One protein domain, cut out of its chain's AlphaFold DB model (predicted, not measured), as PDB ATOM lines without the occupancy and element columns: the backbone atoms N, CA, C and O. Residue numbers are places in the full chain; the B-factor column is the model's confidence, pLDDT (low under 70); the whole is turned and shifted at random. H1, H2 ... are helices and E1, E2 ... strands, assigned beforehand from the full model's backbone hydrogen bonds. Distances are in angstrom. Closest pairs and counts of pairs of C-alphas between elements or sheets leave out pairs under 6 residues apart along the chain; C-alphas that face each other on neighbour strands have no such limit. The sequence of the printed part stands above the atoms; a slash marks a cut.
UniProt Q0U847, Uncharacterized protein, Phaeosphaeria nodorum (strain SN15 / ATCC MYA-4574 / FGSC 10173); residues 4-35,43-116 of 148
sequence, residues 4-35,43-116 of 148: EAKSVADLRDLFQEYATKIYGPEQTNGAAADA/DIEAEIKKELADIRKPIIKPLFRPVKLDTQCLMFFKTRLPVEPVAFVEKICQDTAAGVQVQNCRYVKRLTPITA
ATOM      1  N   GLU A   4      16.989  -2.840  -3.073       89.00
ATOM      2  CA  GLU A   4      16.343  -3.955  -3.777       89.00
ATOM      3  C   GLU A   4      14.916  -3.602  -4.207       89.00
ATOM      4  O   GLU A   4      14.633  -3.615  -5.394       89.00
ATOM      5  N   ALA A   5      14.050  -3.183  -3.276       89.31
ATOM      6  CA  ALA A   5      12.658  -2.844  -3.592       89.31
ATOM      7  C   ALA A   5      12.544  -1.743  -4.664       89.31
ATOM      8  O   ALA A   5      11.746  -1.867  -5.587       89.31
ATOM      9  N   LYS A   6      13.389  -0.706  -4.576       90.69
ATOM     10  CA  LYS A   6      13.459   0.360  -5.589       90.69
ATOM     11  C   LYS A   6      13.893  -0.183  -6.949       90.69
ATOM     12  O   LYS A   6      13.245   0.081  -7.944       90.69
ATOM     13  N   SER A   7      14.932  -1.013  -6.970       92.81
ATOM     14  CA  SER A   7      15.421  -1.625  -8.212       92.81
ATOM     15  C   SER A   7      14.395  -2.580  -8.831       92.81
ATOM     16  O   SER A   7      14.307  -2.676 -10.048       92.81
ATOM     17  N   VAL A   8      13.611  -3.285  -8.009       92.81
ATOM     18  CA  VAL A   8      12.513  -4.135  -8.483       92.81
ATOM     19  C   VAL A   8      11.412  -3.294  -9.125       92.81
ATOM     20  O   VAL A   8      10.883  -3.715 -10.150       92.81
ATOM     21  N   ALA A   9      11.075  -2.135  -8.555       92.00
ATOM     22  CA  ALA A   9      10.124  -1.201  -9.155       92.00
ATOM     23  C   ALA A   9      10.651  -0.654 -10.493       92.00
ATOM     24  O   ALA A   9      10.001  -0.866 -11.511       92.00
ATOM     25  N   ASP A  10      11.877  -0.115 -10.516       93.56
ATOM     26  CA  ASP A  10      12.515   0.402 -11.739       93.56
ATOM     27  C   ASP A  10      12.532  -0.655 -12.867       93.56
ATOM     28  O   ASP A  10      12.261  -0.362 -14.029       93.56
ATOM     29  N   LEU A  11      12.841  -1.915 -12.531       95.06
ATOM     30  CA  LEU A  11      12.852  -3.015 -13.500       95.06
ATOM     31  C   LEU A  11      11.456  -3.400 -13.978       95.06
ATOM     32  O   LEU A  11      11.306  -3.785 -15.135       95.06
ATOM     33  N   ARG A  12      10.436  -3.327 -13.118       93.19
ATOM     34  CA  ARG A  12       9.052  -3.594 -13.527       93.19
ATOM     35  C   ARG A  12       8.583  -2.584 -14.557       93.19
ATOM     36  O   ARG A  12       8.017  -3.003 -15.562       93.19
ATOM     37  N   ASP A  13       8.870  -1.310 -14.332       93.06
ATOM     38  CA  ASP A  13       8.470  -0.236 -15.234       93.06
ATOM     39  C   ASP A  13       9.188  -0.367 -16.584       93.06
ATOM     40  O   ASP A  13       8.535  -0.425 -17.628       93.06
ATOM     41  N   LEU A  14      10.514  -0.564 -16.565       95.38
ATOM     42  CA  LEU A  14      11.302  -0.823 -17.775       95.38
ATOM     43  C   LEU A  14      10.791  -2.053 -18.542       95.38
ATOM     44  O   LEU A  14      10.632  -2.018 -19.763       95.38
ATOM     45  N   PHE A  15      10.541  -3.168 -17.851       95.38
ATOM     46  CA  PHE A  15      10.093  -4.396 -18.507       95.38
ATOM     47  C   PHE A  15       8.682  -4.261 -19.076       95.38
ATOM     48  O   PHE A  15       8.416  -4.798 -20.150       95.38
ATOM     49  N   GLN A  16       7.792  -3.540 -18.399       92.44
ATOM     50  CA  GLN A  16       6.438  -3.286 -18.884       92.44
ATOM     51  C   GLN A  16       6.443  -2.414 -20.145       92.44
ATOM     52  O   GLN A  16       5.707  -2.703 -21.094       92.44
ATOM     53  N   GLU A  17       7.291  -1.386 -20.186       93.75
ATOM     54  CA  GLU A  17       7.481  -0.534 -21.362       93.75
ATOM     55  C   GLU A  17       7.930  -1.367 -22.572       93.75
ATOM     56  O   GLU A  17       7.277  -1.369 -23.622       93.75
ATOM     57  N   TYR A  18       8.996  -2.156 -22.410       95.44
ATOM     58  CA  TYR A  18       9.517  -2.996 -23.487       95.44
ATOM     59  C   TYR A  18       8.557  -4.110 -23.887       95.44
ATOM     60  O   TYR A  18       8.421  -4.405 -25.073       95.44
ATOM     61  N   ALA A  19       7.854  -4.716 -22.933       94.12
ATOM     62  CA  ALA A  19       6.853  -5.719 -23.252       94.12
ATOM     63  C   ALA A  19       5.719  -5.118 -24.088       94.12
ATOM     64  O   ALA A  19       5.281  -5.742 -25.050       94.12
ATOM     65  N   THR A  20       5.295  -3.890 -23.783       92.81
ATOM     66  CA  THR A  20       4.250  -3.199 -24.552       92.81
ATOM     67  C   THR A  20       4.747  -2.870 -25.958       92.81
ATOM     68  O   THR A  20       4.018  -3.069 -26.926       92.81
ATOM     69  N   LYS A  21       6.010  -2.450 -26.092       93.00
ATOM     70  CA  LYS A  21       6.656  -2.168 -27.382       93.00
ATOM     71  C   LYS A  21       6.815  -3.409 -28.267       93.00
ATOM     72  O   LYS A  21       6.653  -3.308 -29.478       93.00
ATOM     73  N   ILE A  22       7.164  -4.559 -27.686       94.44
ATOM     74  CA  ILE A  22       7.476  -5.793 -28.431       94.44
ATOM     75  C   ILE A  22       6.214  -6.623 -28.709       94.44
ATOM     76  O   ILE A  22       6.071  -7.166 -29.802       94.44
ATOM     77  N   TYR A  23       5.308  -6.738 -27.733       91.88
ATOM     78  CA  TYR A  23       4.165  -7.660 -27.783       91.88
ATOM     79  C   TYR A  23       2.801  -6.965 -27.906       91.88
ATOM     80  O   TYR A  23       1.798  -7.633 -28.159       91.88
ATOM     81  N   GLY A  24       2.747  -5.641 -27.739       88.88
ATOM     82  CA  GLY A  24       1.512  -4.858 -27.740       88.88
ATOM     83  C   GLY A  24       0.783  -4.844 -26.384       88.88
ATOM     84  O   GLY A  24       1.012  -5.708 -25.536       88.88
ATOM     85  N   PRO A  25      -0.126  -3.874 -26.164       80.69
ATOM     86  CA  PRO A  25      -0.780  -3.640 -24.870       80.69
ATOM     87  C   PRO A  25      -1.716  -4.775 -24.425       80.69
ATOM     88  O   PRO A  25      -1.944  -4.981 -23.234       80.69
ATOM     89  N   GLU A  26      -2.250  -5.554 -25.365       73.94
ATOM     90  CA  GLU A  26      -3.194  -6.633 -25.053       73.94
ATOM     91  C   GLU A  26      -2.541  -7.785 -24.281       73.94
ATOM     92  O   GLU A  26      -3.181  -8.444 -23.463       73.94
ATOM     93  N   GLN A  27      -1.242  -8.009 -24.499       69.25
ATOM     94  CA  GLN A  27      -0.495  -9.093 -23.861       69.25
ATOM     95  C   GLN A  27       0.135  -8.669 -22.524       69.25
ATOM     96  O   GLN A  27       0.594  -9.526 -21.763       69.25
ATOM     97  N   THR A  28       0.150  -7.365 -22.222       64.31
ATOM     98  CA  THR A  28       0.866  -6.778 -21.078       64.31
ATOM     99  C   THR A  28      -0.040  -6.309 -19.944       64.31
ATOM    100  O   THR A  28       0.437  -6.178 -18.817       64.31
ATOM    101  N   ASN A  29      -1.343  -6.138 -20.179       59.12
ATOM    102  CA  ASN A  29      -2.312  -5.654 -19.185       59.12
ATOM    103  C   ASN A  29      -2.775  -6.722 -18.167       59.12
ATOM    104  O   ASN A  29      -3.880  -6.662 -17.626       59.12
ATOM    105  N   GLY A  30      -1.917  -7.698 -17.860       54.38
ATOM    106  CA  GLY A  30      -2.131  -8.635 -16.760       54.38
ATOM    107  C   GLY A  30      -1.858  -7.966 -15.421       54.38
ATOM    108  O   GLY A  30      -0.723  -8.003 -14.948       54.38
ATOM    109  N   ALA A  31      -2.893  -7.328 -14.874       44.00
ATOM    110  CA  ALA A  31      -2.889  -6.485 -13.685       44.00
ATOM    111  C   ALA A  31      -1.874  -6.908 -12.607       44.00
ATOM    112  O   ALA A  31      -1.987  -7.955 -11.967       44.00
ATOM    113  N   ALA A  32      -0.904  -6.028 -12.360       43.62
ATOM    114  CA  ALA A  32      -0.191  -5.965 -11.096       43.62
ATOM    115  C   ALA A  32      -1.130  -5.340 -10.050       43.62
ATOM    116  O   ALA A  32      -1.023  -4.160  -9.744       43.62
ATOM    117  N   ALA A  33      -2.086  -6.116  -9.541       38.38
ATOM    118  CA  ALA A  33      -2.896  -5.707  -8.401       38.38
ATOM    119  C   ALA A  33      -2.245  -6.242  -7.122       38.38
ATOM    120  O   ALA A  33      -2.483  -7.382  -6.735       38.38
ATOM    121  N   ASP A  34      -1.370  -5.435  -6.526       38.34
ATOM    122  CA  ASP A  34      -1.089  -5.497  -5.090       38.34
ATOM    123  C   ASP A  34      -0.429  -4.183  -4.641       38.34
ATOM    124  O   ASP A  34       0.795  -4.048  -4.700       38.34
ATOM    125  N   ALA A  35      -1.257  -3.187  -4.295       34.91
ATOM    126  CA  ALA A  35      -1.028  -2.211  -3.217       34.91
ATOM    127  C   ALA A  35      -2.094  -1.089  -3.221       34.91
ATOM    128  O   ALA A  35      -1.976  -0.113  -3.950       34.91
ATOM    129  N   ASP A  43     -22.209   3.107  -3.567       55.34
ATOM    130  CA  ASP A  43     -23.256   2.292  -4.207       55.34
ATOM    131  C   ASP A  43     -23.040   0.760  -4.289       55.34
ATOM    132  O   ASP A  43     -22.448   0.222  -5.230       55.34
ATOM    133  N   ILE A  44     -23.628   0.034  -3.328       67.94
ATOM    134  CA  ILE A  44     -23.527  -1.430  -3.158       67.94
ATOM    135  C   ILE A  44     -23.859  -2.194  -4.457       67.94
ATOM    136  O   ILE A  44     -23.246  -3.219  -4.748       67.94
ATOM    137  N   GLU A  45     -24.801  -1.719  -5.279       68.75
ATOM    138  CA  GLU A  45     -25.134  -2.379  -6.554       68.75
ATOM    139  C   GLU A  45     -24.027  -2.235  -7.611       68.75
ATOM    140  O   GLU A  45     -23.752  -3.179  -8.367       68.75
ATOM    141  N   ALA A  46     -23.364  -1.078  -7.661       73.50
ATOM    142  CA  ALA A  46     -22.223  -0.847  -8.537       73.50
ATOM    143  C   ALA A  46     -21.008  -1.662  -8.075       73.50
ATOM    144  O   ALA A  46     -20.306  -2.245  -8.910       73.50
ATOM    145  N   GLU A  47     -20.814  -1.775  -6.761       67.06
ATOM    146  CA  GLU A  47     -19.767  -2.583  -6.142       67.06
ATOM    147  C   GLU A  47     -19.970  -4.080  -6.425       67.06
ATOM    148  O   GLU A  47     -19.075  -4.720  -6.976       67.06
ATOM    149  N   ILE A  48     -21.183  -4.620  -6.244       73.94
ATOM    150  CA  ILE A  48     -21.513  -6.018  -6.582       73.94
ATOM    151  C   ILE A  48     -21.305  -6.298  -8.078       73.94
ATOM    152  O   ILE A  48     -20.790  -7.352  -8.466       73.94
ATOM    153  N   LYS A  49     -21.693  -5.371  -8.962       76.44
ATOM    154  CA  LYS A  49     -21.512  -5.545 -10.412       76.44
ATOM    155  C   LYS A  49     -20.035  -5.508 -10.808       76.44
ATOM    156  O   LYS A  49     -19.636  -6.251 -11.710       76.44
ATOM    157  N   LYS A  50     -19.231  -4.679 -10.138       75.06
ATOM    158  CA  LYS A  50     -17.774  -4.609 -10.294       75.06
ATOM    159  C   LYS A  50     -17.110  -5.888  -9.784       75.06
ATOM    160  O   LYS A  50     -16.339  -6.482 -10.530       75.06
ATOM    161  N   GLU A  51     -17.500  -6.387  -8.614       67.50
ATOM    162  CA  GLU A  51     -17.026  -7.663  -8.065       67.50
ATOM    163  C   GLU A  51     -17.360  -8.844  -8.985       67.50
ATOM    164  O   GLU A  51     -16.488  -9.649  -9.312       67.50
ATOM    165  N   LEU A  52     -18.593  -8.932  -9.495       73.56
ATOM    166  CA  LEU A  52     -18.992  -9.970 -10.452       73.56
ATOM    167  C   LEU A  52     -18.237  -9.864 -11.783       73.56
ATOM    168  O   LEU A  52     -17.931 -10.888 -12.404       73.56
ATOM    169  N   ALA A  53     -17.947  -8.647 -12.247       70.69
ATOM    170  CA  ALA A  53     -17.137  -8.424 -13.438       70.69
ATOM    171  C   ALA A  53     -15.667  -8.806 -13.204       70.69
ATOM    172  O   ALA A  53     -15.045  -9.381 -14.098       70.69
ATOM    173  N   ASP A  54     -15.132  -8.550 -12.014       63.50
ATOM    174  CA  ASP A  54     -13.763  -8.891 -11.631       63.50
ATOM    175  C   ASP A  54     -13.586 -10.401 -11.403       63.50
ATOM    176  O   ASP A  54     -12.595 -10.964 -11.865       63.50
ATOM    177  N   ILE A  55     -14.582 -11.097 -10.840       64.56
ATOM    178  CA  ILE A  55     -14.613 -12.571 -10.736       64.56
ATOM    179  C   ILE A  55     -14.613 -13.234 -12.123       64.56
ATOM    180  O   ILE A  55     -14.048 -14.314 -12.308       64.56
ATOM    181  N   ARG A  56     -15.250 -12.602 -13.117       63.53
ATOM    182  CA  ARG A  56     -15.344 -13.120 -14.493       63.53
ATOM    183  C   ARG A  56     -14.126 -12.803 -15.357       63.53
ATOM    184  O   ARG A  56     -13.986 -13.406 -16.423       63.53
ATOM    185  N   LYS A  57     -13.246 -11.888 -14.941       60.62
ATOM    186  CA  LYS A  57     -12.002 -11.626 -15.667       60.62
ATOM    187  C   LYS A  57     -11.051 -12.805 -15.442       60.62
ATOM    188  O   LYS A  57     -10.750 -13.139 -14.297       60.62
ATOM    189  N   PRO A  58     -10.548 -13.456 -16.506       57.16
ATOM    190  CA  PRO A  58      -9.537 -14.487 -16.338       57.16
ATOM    191  C   PRO A  58      -8.338 -13.879 -15.606       57.16
ATOM    192  O   PRO A  58      -7.889 -12.789 -15.954       57.16
ATOM    193  N   ILE A  59      -7.814 -14.574 -14.594       61.31
ATOM    194  CA  ILE A  59      -6.621 -14.137 -13.858       61.31
ATOM    195  C   ILE A  59      -5.437 -14.160 -14.833       61.31
ATOM    196  O   ILE A  59      -4.793 -15.195 -15.048       61.31
ATOM    197  N   ILE A  60      -5.156 -13.019 -15.460       68.62
ATOM    198  CA  ILE A  60      -4.018 -12.872 -16.361       68.62
ATOM    199  C   ILE A  60      -2.768 -12.819 -15.488       68.62
ATOM    200  O   ILE A  60      -2.497 -11.841 -14.795       68.62
ATOM    201  N   LYS A  61      -1.988 -13.900 -15.514       77.88
ATOM    202  CA  LYS A  61      -0.708 -13.948 -14.804       77.88
ATOM    203  C   LYS A  61       0.244 -12.908 -15.412       77.88
ATOM    204  O   LYS A  61       0.410 -12.923 -16.638       77.88
ATOM    205  N   PRO A  62       0.921 -12.092 -14.585       86.88
ATOM    206  CA  PRO A  62       1.846 -11.080 -15.077       86.88
ATOM    207  C   PRO A  62       2.982 -11.734 -15.869       86.88
ATOM    208  O   PRO A  62       3.409 -12.851 -15.555       86.88
ATOM    209  N   LEU A  63       3.476 -11.026 -16.887       91.50
ATOM    210  CA  LEU A  63       4.587 -11.488 -17.727       91.50
ATOM    211  C   LEU A  63       5.890 -11.626 -16.938       91.50
ATOM    212  O   LEU A  63       6.661 -12.551 -17.194       91.50
ATOM    213  N   PHE A  64       6.099 -10.750 -15.952       93.81
ATOM    214  CA  PHE A  64       7.273 -10.732 -15.085       93.81
ATOM    215  C   PHE A  64       6.844 -10.853 -13.626       93.81
ATOM    216  O   PHE A  64       6.085 -10.030 -13.108       93.81
ATOM    217  N   ARG A  65       7.356 -11.870 -12.934       93.06
ATOM    218  CA  ARG A  65       7.155 -12.045 -11.493       93.06
ATOM    219  C   ARG A  65       8.498 -11.936 -10.773       93.06
ATOM    220  O   ARG A  65       9.340 -12.807 -11.006       93.06
ATOM    221  N   PRO A  66       8.705 -10.949  -9.883       92.56
ATOM    222  CA  PRO A  66       9.899 -10.919  -9.052       92.56
ATOM    223  C   PRO A  66       9.921 -12.142  -8.130       92.56
ATOM    224  O   PRO A  66       8.894 -12.567  -7.596       92.56
ATOM    225  N   VAL A  67      11.098 -12.727  -7.963       91.56
ATOM    226  CA  VAL A  67      11.357 -13.849  -7.067       91.56
ATOM    227  C   VAL A  67      12.350 -13.373  -6.029       91.56
ATOM    228  O   VAL A  67      13.497 -13.066  -6.350       91.56
ATOM    229  N   LYS A  68      11.896 -13.331  -4.778       87.19
ATOM    230  CA  LYS A  68      12.760 -13.026  -3.649       87.19
ATOM    231  C   LYS A  68      13.590 -14.259  -3.325       87.19
ATOM    232  O   LYS A  68      13.057 -15.263  -2.857       87.19
ATOM    233  N   LEU A  69      14.881 -14.175  -3.609       85.44
ATOM    234  CA  LEU A  69      15.888 -15.089  -3.086       85.44
ATOM    235  C   LEU A  69      16.685 -14.297  -2.054       85.44
ATOM    236  O   LEU A  69      16.983 -13.129  -2.291       85.44
ATOM    237  N   ASP A  70      16.996 -14.899  -0.908       82.62
ATOM    238  CA  ASP A  70      17.781 -14.251   0.148       82.62
ATOM    239  C   ASP A  70      19.260 -14.192  -0.266       82.62
ATOM    240  O   ASP A  70      20.118 -14.938   0.201       82.62
ATOM    241  N   THR A  71      19.542 -13.401  -1.299       86.81
ATOM    242  CA  THR A  71      20.846 -13.300  -1.946       86.81
ATOM    243  C   THR A  71      21.159 -11.839  -2.199       86.81
ATOM    244  O   THR A  71      20.451 -11.140  -2.921       86.81
ATOM    245  N   GLN A  72      22.247 -11.367  -1.601       87.00
ATOM    246  CA  GLN A  72      22.621  -9.963  -1.684       87.00
ATOM    247  C   GLN A  72      22.953  -9.560  -3.125       87.00
ATOM    248  O   GLN A  72      23.601 -10.299  -3.865       87.00
ATOM    249  N   CYS A  73      22.540  -8.346  -3.498       87.56
ATOM    250  CA  CYS A  73      22.865  -7.703  -4.775       87.56
ATOM    251  C   CYS A  73      22.335  -8.410  -6.037       87.56
ATOM    252  O   CYS A  73      22.719  -8.016  -7.139       87.56
ATOM    253  N   LEU A  74      21.450  -9.402  -5.907       91.75
ATOM    254  CA  LEU A  74      20.812 -10.086  -7.030       91.75
ATOM    255  C   LEU A  74      19.292  -9.994  -6.919       91.75
ATOM    256  O   LEU A  74      18.724 -10.064  -5.836       91.75
ATOM    257  N   MET A  75      18.637  -9.851  -8.066       92.25
ATOM    258  CA  MET A  75      17.183  -9.857  -8.194       92.25
ATOM    259  C   MET A  75      16.819 -10.795  -9.330       92.25
ATOM    260  O   MET A  75      17.484 -10.807 -10.368       92.25
ATOM    261  N   PHE A  76      15.756 -11.565  -9.141       94.56
ATOM    262  CA  PHE A  76      15.333 -12.572 -10.101       94.56
ATOM    263  C   PHE A  76      13.921 -12.270 -10.567       94.56
ATOM    264  O   PHE A  76      13.048 -11.962  -9.761       94.56
ATOM    265  N   PHE A  77      13.684 -12.404 -11.867       95.31
ATOM    266  CA  PHE A  77      12.359 -12.283 -12.457       95.31
ATOM    267  C   PHE A  77      12.048 -13.564 -13.216       95.31
ATOM    268  O   PHE A  77      12.791 -13.972 -14.106       95.31
ATOM    269  N   LYS A  78      10.940 -14.211 -12.857       94.06
ATOM    270  CA  LYS A  78      10.366 -15.282 -13.667       94.06
ATOM    271  C   LYS A  78       9.578 -14.656 -14.802       94.06
ATOM    272  O   LYS A  78       8.698 -13.835 -14.548       94.06
ATOM    273  N   THR A  79       9.879 -15.084 -16.017       94.06
ATOM    274  CA  THR A  79       9.146 -14.698 -17.218       94.06
ATOM    275  C   THR A  79       8.076 -15.733 -17.556       94.06
ATOM    276  O   THR A  79       8.134 -16.892 -17.131       94.06
ATOM    277  N   ARG A  80       7.071 -15.312 -18.322       91.31
ATOM    278  CA  ARG A  80       6.061 -16.178 -18.939       91.31
ATOM    279  C   ARG A  80       6.043 -15.915 -20.439       91.31
ATOM    280  O   ARG A  80       6.304 -14.792 -20.859       91.31
ATOM    281  N   LEU A  81       5.653 -16.919 -21.227       89.12
ATOM    282  CA  LEU A  81       5.293 -16.710 -22.631       89.12
ATOM    283  C   LEU A  81       4.348 -15.498 -22.763       89.12
ATOM    284  O   LEU A  81       3.407 -15.389 -21.964       89.12
ATOM    285  N   PRO A  82       4.615 -14.597 -23.721       92.38
ATOM    286  CA  PRO A  82       5.505 -14.756 -24.882       92.38
ATOM    287  C   PRO A  82       6.948 -14.274 -24.664       92.38
ATOM    288  O   PRO A  82       7.731 -14.245 -25.609       92.38
ATOM    289  N   VAL A  83       7.313 -13.899 -23.437       94.75
ATOM    290  CA  VAL A  83       8.640 -13.361 -23.139       94.75
ATOM    291  C   VAL A  83       9.699 -14.456 -23.256       94.75
ATOM    292  O   VAL A  83       9.781 -15.352 -22.412       94.75
ATOM    293  N   GLU A  84      10.544 -14.341 -24.278       94.94
ATOM    294  CA  GLU A  84      11.799 -15.081 -24.398       94.94
ATOM    295  C   GLU A  84      12.921 -14.214 -23.788       94.94
ATOM    296  O   GLU A  84      13.181 -13.123 -24.298       94.94
ATOM    297  N   PRO A  85      13.541 -14.623 -22.660       95.62
ATOM    298  CA  PRO A  85      14.451 -13.763 -21.904       95.62
ATOM    299  C   PRO A  85      15.650 -13.234 -22.692       95.62
ATOM    300  O   PRO A  85      16.049 -12.093 -22.458       95.62
ATOM    301  N   VAL A  86      16.247 -14.045 -23.571       95.81
ATOM    302  CA  VAL A  86      17.471 -13.673 -24.293       95.81
ATOM    303  C   VAL A  86      17.171 -12.550 -25.277       95.81
ATOM    304  O   VAL A  86      17.744 -11.473 -25.139       95.81
ATOM    305  N   ALA A  87      16.219 -12.755 -26.182       96.38
ATOM    306  CA  ALA A  87      15.779 -11.775 -27.164       96.38
ATOM    307  C   ALA A  87      15.220 -10.509 -26.499       96.38
ATOM    308  O   ALA A  87      15.459  -9.399 -26.971       96.38
ATOM    309  N   PHE A  88      14.507 -10.654 -25.378       97.31
ATOM    310  CA  PHE A  88      13.966  -9.514 -24.641       97.31
ATOM    311  C   PHE A  88      15.076  -8.608 -24.089       97.31
ATOM    312  O   PHE A  88      15.058  -7.397 -24.312       97.31
ATOM    313  N   VAL A  89      16.066  -9.182 -23.395       96.75
ATOM    314  CA  VAL A  89      17.201  -8.411 -22.862       96.75
ATOM    315  C   VAL A  89      18.093  -7.894 -23.989       96.75
ATOM    316  O   VAL A  89      18.546  -6.753 -23.928       96.75
ATOM    317  N   GLU A  90      18.311  -8.693 -25.033       96.81
ATOM    318  CA  GLU A  90      19.063  -8.282 -26.216       96.81
ATOM    319  C   GLU A  90      18.455  -7.026 -26.846       96.81
ATOM    320  O   GLU A  90      19.183  -6.072 -27.115       96.81
ATOM    321  N   LYS A  91      17.126  -6.970 -26.996       96.62
ATOM    322  CA  LYS A  91      16.443  -5.796 -27.546       96.62
ATOM    323  C   LYS A  91      16.661  -4.539 -26.701       96.62
ATOM    324  O   LYS A  91      16.934  -3.479 -27.264       96.62
ATOM    325  N   ILE A  92      16.599  -4.650 -25.371       95.81
ATOM    326  CA  ILE A  92      16.902  -3.533 -24.457       95.81
ATOM    327  C   ILE A  92      18.337  -3.039 -24.679       95.81
ATOM    328  O   ILE A  92      18.578  -1.835 -24.796       95.81
ATOM    329  N   CYS A  93      19.297  -3.962 -24.763       93.88
ATOM    330  CA  CYS A  93      20.701  -3.628 -24.985       93.88
ATOM    331  C   CYS A  93      20.938  -2.976 -26.356       93.88
ATOM    332  O   CYS A  93      21.670  -1.992 -26.428       93.88
ATOM    333  N   GLN A  94      20.313  -3.487 -27.420       95.94
ATOM    334  CA  GLN A  94      20.406  -2.929 -28.772       95.94
ATOM    335  C   GLN A  94      19.849  -1.502 -28.838       95.94
ATOM    336  O   GLN A  94      20.511  -0.615 -29.370       95.94
ATOM    337  N   ASP A  95      18.669  -1.260 -28.261       95.56
ATOM    338  CA  ASP A  95      18.057   0.073 -28.230       95.56
ATOM    339  C   ASP A  95      18.912   1.058 -27.416       95.56
ATOM    340  O   ASP A  95      19.167   2.178 -27.862       95.56
ATOM    341  N   THR A  96      19.441   0.619 -26.270       92.31
ATOM    342  CA  THR A  96      20.371   1.424 -25.458       92.31
ATOM    343  C   THR A  96      21.641   1.767 -26.243       92.31
ATOM    344  O   THR A  96      22.084   2.914 -26.233       92.31
ATOM    345  N   ALA A  97      22.219   0.800 -26.963       93.25
ATOM    346  CA  ALA A  97      23.402   1.013 -27.797       93.25
ATOM    347  C   ALA A  97      23.130   1.953 -28.985       93.25
ATOM    348  O   ALA A  97      24.016   2.701 -29.390       93.25
ATOM    349  N   ALA A  98      21.902   1.955 -29.509       96.38
ATOM    350  CA  ALA A  98      21.444   2.871 -30.551       96.38
ATOM    351  C   ALA A  98      21.114   4.287 -30.031       96.38
ATOM    352  O   ALA A  98      20.703   5.143 -30.811       96.38
ATOM    353  N   GLY A  99      21.286   4.550 -28.730       93.25
ATOM    354  CA  GLY A  99      21.054   5.861 -28.120       93.25
ATOM    355  C   GLY A  99      19.597   6.143 -27.747       93.25
ATOM    356  O   GLY A  99      19.261   7.285 -27.435       93.25
ATOM    357  N   VAL A 100      18.725   5.128 -27.753       93.56
ATOM    358  CA  VAL A 100      17.362   5.266 -27.229       93.56
ATOM    359  C   VAL A 100      17.447   5.505 -25.725       93.56
ATOM    360  O   VAL A 100      18.084   4.739 -24.998       93.56
ATOM    361  N   GLN A 101      16.790   6.560 -25.243       88.19
ATOM    362  CA  GLN A 101      16.683   6.780 -23.806       88.19
ATOM    363  C   GLN A 101      15.785   5.710 -23.192       88.19
ATOM    364  O   GLN A 101      14.596   5.635 -23.484       88.19
ATOM    365  N   VAL A 102      16.382   4.884 -22.342       86.06
ATOM    366  CA  VAL A 102      15.689   3.908 -21.505       86.06
ATOM    367  C   VAL A 102      15.466   4.477 -20.113       86.06
ATOM    368  O   VAL A 102      16.235   5.329 -19.655       86.06
ATOM    369  N   GLN A 103      14.431   3.992 -19.423       83.62
ATOM    370  CA  GLN A 103      14.214   4.349 -18.026       83.62
ATOM    371  C   GLN A 103      15.476   4.150 -17.182       83.62
ATOM    372  O   GLN A 103      16.233   3.188 -17.333       83.62
ATOM    373  N   ASN A 104      15.696   5.088 -16.264       79.44
ATOM    374  CA  ASN A 104      16.912   5.127 -15.473       79.44
ATOM    375  C   ASN A 104      16.843   4.149 -14.291       79.44
ATOM    376  O   ASN A 104      16.349   4.489 -13.217       79.44
ATOM    377  N   CYS A 105      17.408   2.955 -14.455       89.94
ATOM    378  CA  CYS A 105      17.575   2.002 -13.361       89.94
ATOM    379  C   CYS A 105      18.831   2.328 -12.529       89.94
ATOM    380  O   CYS A 105      19.896   1.736 -12.716       89.94
ATOM    381  N   ARG A 106      18.712   3.244 -11.560       89.31
ATOM    382  CA  ARG A 106      19.847   3.835 -10.812       89.31
ATOM    383  C   ARG A 106      20.813   2.824 -10.176       89.31
ATOM    384  O   ARG A 106      21.997   3.123 -10.007       89.31
ATOM    385  N   TYR A 107      20.314   1.664  -9.754       91.38
ATOM    386  CA  TYR A 107      21.100   0.651  -9.037       91.38
ATOM    387  C   TYR A 107      21.293  -0.651  -9.825       91.38
ATOM    388  O   TYR A 107      21.990  -1.549  -9.343       91.38
ATOM    389  N   VAL A 108      20.724  -0.760 -11.028       91.88
ATOM    390  CA  VAL A 108      20.863  -1.941 -11.883       91.88
ATOM    391  C   VAL A 108      22.023  -1.718 -12.840       91.88
ATOM    392  O   VAL A 108      22.005  -0.809 -13.658       91.88
ATOM    393  N   LYS A 109      23.046  -2.568 -12.746       90.75
ATOM    394  CA  LYS A 109      24.240  -2.466 -13.601       90.75
ATOM    395  C   LYS A 109      24.230  -3.416 -14.793       90.75
ATOM    396  O   LYS A 109      24.974  -3.208 -15.742       90.75
ATOM    397  N   ARG A 110      23.476  -4.512 -14.700       93.12
ATOM    398  CA  ARG A 110      23.516  -5.606 -15.671       93.12
ATOM    399  C   ARG A 110      22.216  -6.390 -15.636       93.12
ATOM    400  O   ARG A 110      21.732  -6.733 -14.560       93.12
ATOM    401  N   LEU A 111      21.729  -6.736 -16.820       94.81
ATOM    402  CA  LEU A 111      20.711  -7.756 -17.026       94.81
ATOM    403  C   LEU A 111      21.412  -9.028 -17.507       94.81
ATOM    404  O   LEU A 111      22.333  -8.970 -18.317       94.81
ATOM    405  N   THR A 112      21.046 -10.182 -16.960       96.12
ATOM    406  CA  THR A 112      21.584 -11.478 -17.395       96.12
ATOM    407  C   THR A 112      20.406 -12.388 -17.708       96.12
ATOM    408  O   THR A 112      19.753 -12.855 -16.773       96.12
ATOM    409  N   PRO A 113      20.082 -12.593 -18.995       96.06
ATOM    410  CA  PRO A 113      18.988 -13.469 -19.366       96.06
ATOM    411  C   PRO A 113      19.352 -14.922 -19.050       96.06
ATOM    412  O   PRO A 113      20.506 -15.332 -19.176       96.06
ATOM    413  N   ILE A 114      18.358 -15.700 -18.627       94.69
ATOM    414  CA  ILE A 114      18.514 -17.122 -18.316       94.69
ATOM    415  C   ILE A 114      17.617 -17.910 -19.267       94.69
ATOM    416  O   ILE A 114      16.395 -17.837 -19.169       94.69
ATOM    417  N   THR A 115      18.228 -18.669 -20.177       92.25
ATOM    418  CA  THR A 115      17.522 -19.434 -21.220       92.25
ATOM    419  C   THR A 115      16.708 -20.598 -20.652       92.25
ATOM    420  O   THR A 115      15.628 -20.915 -21.147       92.25
ATOM    421  N   ALA A 116      17.225 -21.270 -19.623       93.25
ATOM    422  CA  ALA A 116      16.558 -22.400 -18.988       93.25
ATOM    423  C   ALA A 116      17.039 -22.586 -17.546       93.25
ATOM    424  O   ALA A 116      18.171 -22.250 -17.203       93.25
TER     425      ALA A 116
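This is residues 4 to 35 and 43 to 116 of the 148 residues of an uncharacterized protein of Phaeosphaeria nodorum (strain SN15 / ATCC MYA-4574 / FGSC 10173) (UniProt Q0U847). The long helix H1 and the strand hairpin E1 E2, which packs over H1 residues 8 to 19, make a small body, with H4 about perpendicular to H1 and close to it. From this body residues 43 to 57, nearly all of them H3, stick out as a free arm that makes the length of the whole. The printed part has 106 residues with four named helices and two named strands, in the order H1 H2 H3 E1 E2 H4; the sheet, of order E1 - E2, is antiparallel, and the class is mostly helix. The whole is loose, with a radius of gyration of the C-alphas of 16.5 A, and elongated, spanning 52 by 32 by 28 A.

H1, residues 4 to 23, begins with C-alpha 4 at (16.343, -3.955, -3.777) and is 27.2 A long from first to last C-alpha. H2, residues 25 to 28, is 5.2 A long. H3, residues 44 to 56, is 18.2 A long and begins with C-alpha 44 at (-23.527, -1.430, -3.158). E1, residues 64 to 67, is 9.5 A long, and E2, residues 76 to 79, is 9.7 A. H4, residues 85 to 97, is 18.3 A long and ends with C-alpha 97 at (23.402, 1.013, -27.797).

H1 touches H2 with residues 16 to 20 alone; the closest C-alphas are those of Thr 20 and Thr 28, 6.0 A apart. The closest C-alphas of H1 and E1 are those of Val 8 and Pro 66, 7.3 A apart. E1 and E2 form a hairpin, antiparallel at 145 degrees, with N 65 and O 78 at 2.9 A and N 67 and O 76 at 2.8 A, within hydrogen-bond range. H1 and H4 are close but not clearly touching, the C-alphas of Tyr 18 and Ile 92 being the closest at 7.5 A, and their lines are about perpendicular at 89 degrees. H3 touches no helix and is apart from E2. Every O i to N i+4 pair is within hydrogen-bond range in H1, H3 and H4; H2 is too short for such a pair.

The C-alphas farthest apart are those of Glu 45 and Ala 97, at 53.1 A. Without the stretches that stand free, residues 43 to 57 and 94 to 99, the body spans 35 by 31 by 27 A. Residues 36 to 42 are not printed, and C-alphas 35 and 43 are 22.7 A apart across this cut. Of the links that are printed whole, none is long. Residues 98 to 116 hold no named element. The mean pLDDT of the printed part is 84.0; 21 residues are under 70, among them residues 27 to 35 and 54 to 60.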